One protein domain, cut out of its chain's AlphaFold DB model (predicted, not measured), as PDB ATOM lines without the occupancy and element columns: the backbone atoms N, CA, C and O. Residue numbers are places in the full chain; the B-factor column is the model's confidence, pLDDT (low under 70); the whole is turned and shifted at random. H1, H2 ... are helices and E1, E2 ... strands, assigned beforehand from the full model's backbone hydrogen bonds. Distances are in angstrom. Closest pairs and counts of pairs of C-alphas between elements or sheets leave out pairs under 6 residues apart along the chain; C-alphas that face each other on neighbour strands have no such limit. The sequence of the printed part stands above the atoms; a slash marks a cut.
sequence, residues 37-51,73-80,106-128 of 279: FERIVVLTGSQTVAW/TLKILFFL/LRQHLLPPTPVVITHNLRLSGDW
ATOM      1  N   PHE A  37      -6.838   2.281  31.978       87.75
ATOM      2  CA  PHE A  37      -8.070   2.935  32.387       87.75
ATOM      3  C   PHE A  37      -8.425   4.067  31.433       87.75
ATOM      4  O   PHE A  37      -7.626   4.958  31.153       87.75
ATOM      5  N   GLU A  38      -9.661   4.041  30.949       88.44
ATOM      6  CA  GLU A  38     -10.236   5.129  30.162       88.44
ATOM      7  C   GLU A  38     -10.721   6.259  31.074       88.44
ATOM      8  O   GLU A  38     -10.547   7.444  30.780       88.44
ATOM      9  N   ARG A  39     -11.308   5.883  32.214       92.62
ATOM     10  CA  ARG A  39     -11.889   6.819  33.173       92.62
ATOM     11  C   ARG A  39     -11.761   6.282  34.594       92.62
ATOM     12  O   ARG A  39     -11.971   5.099  34.839       92.62
ATOM     13  N   ILE A  40     -11.480   7.165  35.544       93.81
ATOM     14  CA  ILE A  40     -11.494   6.863  36.979       93.81
ATOM     15  C   ILE A  40     -12.445   7.851  37.642       93.81
ATOM     16  O   ILE A  40     -12.306   9.060  37.470       93.81
ATOM     17  N   VAL A  41     -13.434   7.352  38.380       96.06
ATOM     18  CA  VAL A  41     -14.416   8.193  39.074       96.06
ATOM     19  C   VAL A  41     -14.342   7.928  40.566       96.06
ATOM     20  O   VAL A  41     -14.540   6.805  41.013       96.06
ATOM     21  N   VAL A  42     -14.092   8.973  41.345       96.19
ATOM     22  CA  VAL A  42     -14.106   8.933  42.805       96.19
ATOM     23  C   VAL A  42     -15.380   9.605  43.291       96.19
ATOM     24  O   VAL A  42     -15.580  10.811  43.130       96.19
ATOM     25  N   LEU A  43     -16.254   8.800  43.882       96.00
ATOM     26  CA  LEU A  43     -17.491   9.238  44.500       96.00
ATOM     27  C   LEU A  43     -17.289   9.386  45.999       96.00
ATOM     28  O   LEU A  43     -16.813   8.486  46.693       96.00
ATOM     29  N   THR A  44     -17.740  10.522  46.494       92.44
ATOM     30  CA  THR A  44     -17.921  10.807  47.910       92.44
ATOM     31  C   THR A  44     -19.398  11.102  48.140       92.44
ATOM     32  O   THR A  44     -20.107  11.444  47.195       92.44
ATOM     33  N   GLY A  45     -19.887  11.002  49.379       88.06
ATOM     34  CA  GLY A  45     -21.313  11.219  49.670       88.06
ATOM     35  C   GLY A  45     -21.891  12.552  49.161       88.06
ATOM     36  O   GLY A  45     -23.096  12.638  48.955       88.06
ATOM     37  N   SER A  46     -21.055  13.571  48.928       89.50
ATOM     38  CA  SER A  46     -21.472  14.901  48.457       89.50
ATOM     39  C   SER A  46     -20.775  15.399  47.186       89.50
ATOM     40  O   SER A  46     -21.225  16.379  46.599       89.50
ATOM     41  N   GLN A  47     -19.678  14.774  46.755       92.94
ATOM     42  CA  GLN A  47     -18.857  15.242  45.632       92.94
ATOM     43  C   GLN A  47     -18.457  14.086  44.722       92.94
ATOM     44  O   GLN A  47     -18.226  12.967  45.180       92.94
ATOM     45  N   THR A  48     -18.322  14.381  43.435       95.38
ATOM     46  CA  THR A  48     -17.828  13.444  42.424       95.38
ATOM     47  C   THR A  48     -16.626  14.063  41.735       95.38
ATOM     48  O   THR A  48     -16.706  15.192  41.256       95.38
ATOM     49  N   VAL A  49     -15.523  13.321  41.678       95.50
ATOM     50  CA  VAL A  49     -14.332  13.687  40.911       95.50
ATOM     51  C   VAL A  49     -14.152  12.648  39.818       95.50
ATOM     52  O   VAL A  49     -14.142  11.455  40.100       95.50
ATOM     53  N   ALA A  50     -14.029  13.088  38.571       94.88
ATOM     54  CA  ALA A  50     -13.818  12.204  37.434       94.88
ATOM     55  C   ALA A  50     -12.531  12.595  36.709       94.88
ATOM     56  O   ALA A  50     -12.357  13.746  36.317       94.88
ATOM     57  N   TRP A  51     -11.651  11.620  36.525       94.19
ATOM     58  CA  TRP A  51     -10.507  11.698  35.634       94.19
ATOM     59  C   TRP A  51     -10.835  10.938  34.353       94.19
ATOM     60  O   TRP A  51     -11.333   9.814  34.414       94.19
ATOM     61  N   THR A  73     -16.064   7.664  53.528       94.06
ATOM     62  CA  THR A  73     -16.063   6.487  52.659       94.06
ATOM     63  C   THR A  73     -16.075   6.928  51.198       94.06
ATOM     64  O   THR A  73     -17.012   7.585  50.740       94.06
ATOM     65  N   LEU A  74     -15.024   6.566  50.472       94.81
ATOM     66  CA  LEU A  74     -14.873   6.744  49.037       94.81
ATOM     67  C   LEU A  74     -15.368   5.504  48.299       94.81
ATOM     68  O   LEU A  74     -15.060   4.378  48.689       94.81
ATOM     69  N   LYS A  75     -16.065   5.711  47.182       96.81
ATOM     70  CA  LYS A  75     -16.267   4.676  46.164       96.81
ATOM     71  C   LYS A  75     -15.493   5.062  44.916       96.81
ATOM     72  O   LYS A  75     -15.777   6.092  44.314       96.81
ATOM     73  N   ILE A  76     -14.521   4.246  44.541       95.94
ATOM     74  CA  ILE A  76     -13.657   4.459  43.387       95.94
ATOM     75  C   ILE A  76     -14.105   3.497  42.289       95.94
ATOM     76  O   ILE A  76     -14.187   2.293  42.517       95.94
ATOM     77  N   LEU A  77     -14.429   4.035  41.118       96.06
ATOM     78  CA  LEU A  77     -14.844   3.283  39.944       96.06
ATOM     79  C   LEU A  77     -13.759   3.380  38.879       96.06
ATOM     80  O   LEU A  77     -13.465   4.473  38.390       96.06
ATOM     81  N   PHE A  78     -13.215   2.236  38.494       93.69
ATOM     82  CA  PHE A  78     -12.234   2.108  37.426       93.69
ATOM     83  C   PHE A  78     -12.925   1.617  36.156       93.69
ATOM     84  O   PHE A  78     -13.438   0.499  36.109       93.69
ATOM     85  N   PHE A  79     -12.949   2.454  35.122       91.75
ATOM     86  CA  PHE A  79     -13.433   2.083  33.798       91.75
ATOM     87  C   PHE A  79     -12.239   1.627  32.968       91.75
ATOM     88  O   PHE A  79     -11.373   2.430  32.612       91.75
ATOM     89  N   LEU A  80     -12.188   0.326  32.699       87.94
ATOM     90  CA  LEU A  80     -11.169  -0.277  31.851       87.94
ATOM     91  C   LEU A  80     -11.355   0.193  30.412       87.94
ATOM     92  O   LEU A  80     -12.479   0.298  29.922       87.94
ATOM     93  N   LEU A 106     -24.500 -11.538  20.372       76.62
ATOM     94  CA  LEU A 106     -23.786 -10.292  20.101       76.62
ATOM     95  C   LEU A 106     -24.014  -9.266  21.215       76.62
ATOM     96  O   LEU A 106     -23.069  -8.605  21.636       76.62
ATOM     97  N   ARG A 107     -25.238  -9.148  21.745       76.44
ATOM     98  CA  ARG A 107     -25.580  -8.164  22.786       76.44
ATOM     99  C   ARG A 107     -24.704  -8.287  24.029       76.44
ATOM    100  O   ARG A 107     -24.374  -7.271  24.632       76.44
ATOM    101  N   GLN A 108     -24.308  -9.508  24.385       69.88
ATOM    102  CA  GLN A 108     -23.438  -9.780  25.532       69.88
ATOM    103  C   GLN A 108     -22.008  -9.261  25.329       69.88
ATOM    104  O   GLN A 108     -21.348  -8.904  26.300       69.88
ATOM    105  N   HIS A 109     -21.557  -9.159  24.078       70.06
ATOM    106  CA  HIS A 109     -20.223  -8.679  23.712       70.06
ATOM    107  C   HIS A 109     -20.194  -7.212  23.259       70.06
ATOM    108  O   HIS A 109     -19.119  -6.645  23.097       70.06
ATOM    109  N   LEU A 110     -21.360  -6.591  23.051       72.81
ATOM    110  CA  LEU A 110     -21.486  -5.204  22.585       72.81
ATOM    111  C   LEU A 110     -21.666  -4.183  23.718       72.81
ATOM    112  O   LEU A 110     -21.646  -2.979  23.461       72.81
ATOM    113  N   LEU A 111     -21.869  -4.631  24.959       71.56
ATOM    114  CA  LEU A 111     -21.962  -3.734  26.109       71.56
ATOM    115  C   LEU A 111     -20.567  -3.439  26.672       71.56
ATOM    116  O   LEU A 111     -19.757  -4.358  26.798       71.56
ATOM    117  N   PRO A 112     -20.277  -2.181  27.052       69.44
ATOM    118  CA  PRO A 112     -19.015  -1.863  27.698       69.44
ATOM    119  C   PRO A 112     -18.890  -2.631  29.023       69.44
ATOM    120  O   PRO A 112     -19.896  -2.828  29.715       69.44
ATOM    121  N   PRO A 113     -17.672  -3.044  29.407       78.25
ATOM    122  CA  PRO A 113     -17.437  -3.753  30.648       78.25
ATOM    123  C   PRO A 113     -17.894  -2.900  31.823       78.25
ATOM    124  O   PRO A 113     -17.705  -1.679  31.867       78.25
ATOM    125  N   THR A 114     -18.492  -3.562  32.804       85.12
ATOM    126  CA  THR A 114     -18.857  -2.911  34.055       85.12
ATOM    127  C   THR A 114     -17.598  -2.409  34.761       85.12
ATOM    128  O   THR A 114     -16.613  -3.149  34.831       85.12
ATOM    129  N   PRO A 115     -17.603  -1.182  35.308       92.38
ATOM    130  CA  PRO A 115     -16.440  -0.649  36.000       92.38
ATOM    131  C   PRO A 115     -16.128  -1.455  37.261       92.38
ATOM    132  O   PRO A 115     -17.036  -1.931  37.947       92.38
ATOM    133  N   VAL A 116     -14.846  -1.539  37.614       92.31
ATOM    134  CA  VAL A 116     -14.427  -2.148  38.878       92.31
ATOM    135  C   VAL A 116     -14.670  -1.157  40.011       92.31
ATOM    136  O   VAL A 116     -14.224  -0.014  39.939       92.31
ATOM    137  N   VAL A 117     -15.392  -1.583  41.051       95.31
ATOM    138  CA  VAL A 117     -15.801  -0.720  42.169       95.31
ATOM    139  C   VAL A 117     -15.027  -1.090  43.429       95.31
ATOM    140  O   VAL A 117     -15.153  -2.200  43.938       95.31
ATOM    141  N   ILE A 118     -14.281  -0.131  43.971       95.12
ATOM    142  CA  ILE A 118     -13.529  -0.259  45.220       95.12
ATOM    143  C   ILE A 118     -14.115   0.695  46.255       95.12
ATOM    144  O   ILE A 118     -14.388   1.855  45.957       95.12
ATOM    145  N   THR A 119     -14.307   0.215  47.483       94.69
ATOM    146  CA  THR A 119     -14.747   1.057  48.601       94.69
ATOM    147  C   THR A 119     -13.590   1.245  49.572       94.69
ATOM    148  O   THR A 119     -13.108   0.274  50.146       94.69
ATOM    149  N   HIS A 120     -13.151   2.488  49.759       92.94
ATOM    150  CA  HIS A 120     -12.043   2.844  50.649       92.94
ATOM    151  C   HIS A 120     -12.537   3.772  51.757       92.94
ATOM    152  O   HIS A 120     -13.346   4.662  51.509       92.94
ATOM    153  N   ASN A 121     -12.081   3.564  52.990       91.62
ATOM    154  CA  ASN A 121     -12.461   4.402  54.125       91.62
ATOM    155  C   ASN A 121     -11.283   5.290  54.528       91.62
ATOM    156  O   ASN A 121     -10.316   4.811  55.116       91.62
ATOM    157  N   LEU A 122     -11.394   6.594  54.271       88.69
ATOM    158  CA  LEU A 122     -10.415   7.582  54.706       88.69
ATOM    159  C   LEU A 122     -10.495   7.761  56.222       88.69
ATOM    160  O   LEU A 122     -11.492   8.262  56.754       88.69
ATOM    161  N   ARG A 123      -9.420   7.373  56.907       88.94
ATOM    162  CA  ARG A 123      -9.205   7.624  58.334       88.94
ATOM    163  C   ARG A 123      -8.344   8.875  58.502       88.94
ATOM    164  O   ARG A 123      -7.455   9.128  57.700       88.94
ATOM    165  N   LEU A 124      -8.624   9.660  59.539       87.69
ATOM    166  CA  LEU A 124      -7.855  10.873  59.872       87.69
ATOM    167  C   LEU A 124      -6.745  10.609  60.896       87.69
ATOM    168  O   LEU A 124      -5.914  11.474  61.148       87.69
ATOM    169  N   SER A 125      -6.774   9.433  61.517       87.44
ATOM    170  CA  SER A 125      -5.849   8.993  62.550       87.44
ATOM    171  C   SER A 125      -5.377   7.576  62.243       87.44
ATOM    172  O   SER A 125      -6.125   6.798  61.647       87.44
ATOM    173  N   GLY A 126      -4.178   7.246  62.712       85.94
ATOM    174  CA  GLY A 126      -3.494   5.988  62.424       85.94
ATOM    175  C   GLY A 126      -2.218   6.224  61.624       85.94
ATOM    176  O   GLY A 126      -1.987   7.320  61.108       85.94
ATOM    177  N   ASP A 127      -1.389   5.190  61.546       86.38
ATOM    178  CA  ASP A 127      -0.192   5.216  60.718       86.38
ATOM    179  C   ASP A 127      -0.576   5.075  59.243       86.38
ATOM    180  O   ASP A 127      -1.529   4.378  58.887       86.38
ATOM    181  N   TRP A 128       0.187   5.724  58.362       78.75
ATOM    182  CA  TRP A 128      -0.031   5.676  56.911       78.75
ATOM    183  C   TRP A 128      -0.071   4.235  56.372       78.75
ATOM    184  O   TRP A 128      -0.833   3.947  55.451       78.75
TER     185      TRP A 128
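This is residues 37 to 51, 73 to 80 and 106 to 128 of the 279 residues of an uncharacterized protein of Cyclospora cayetanensis (UniProt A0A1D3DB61). One twisted sheet of four strands makes the body, with both of its faces bare, and a short helix, H1, sticks out well beyond it on a thin arm of chain. The order across the sheet is E2, E1, E3, E4, all antiparallel. The printed part has 46 residues, with E1, E2, E3, H1 and E4 along the chain, and its class is mostly strand. It is only just extended, close to loose, with a radius of gyration of the C-alphas of 14.2 A and spans of 50 by 21 by 16 A.

E1, residues 37 to 43, begins at C-alpha 37 (-8.070, 2.935, 32.387) and is 16.6 A long. E2, residues 48 to 51, is 10.1 A long. E3, residues 73 to 80, is the longest strand, 22.4 A. H1, residues 106 to 110, is 6.1 A long and begins at C-alpha 106 (-23.786, -10.292, 20.101). E4, residues 116 to 122, is 19.0 A long and ends at C-alpha 122 (-10.415, 7.582, 54.706).

E1 and E2 form an antiparallel hairpin at 164 degrees; C-alphas 41 and 50 face each other at 4.4 A, and N 42 and O 49 are within hydrogen-bond range at 2.8 A. Inner strand E1 is antiparallel to inner strand E3 at 164 degrees, with N 43 and O 75 at 2.8 A. E3 is antiparallel to edge strand E4 at 153 degrees; C-alphas 73 and 121 face each other at 4.4 A, and N 74 and O 120 are 2.7 A apart. E2, the other edge strand, is apart from E3 and E4. H1 is not on the sheet; its O i to N i+4 pair is within hydrogen-bond range.

The C-alphas of Leu 106 and Ser 125, the two farthest apart, are 50.0 A from each other. Residues 52 to 72 and 81 to 105 are not printed; the C-alpha gaps are 18.7 A from 51 to 73 and 19.9 A from 80 to 106. The links E1 to E2 and H1 to E4 are tight. Residues 106 to 111 stand free. The mean pLDDT of the printed part is 88.5, with residues 108 and 112 under 70.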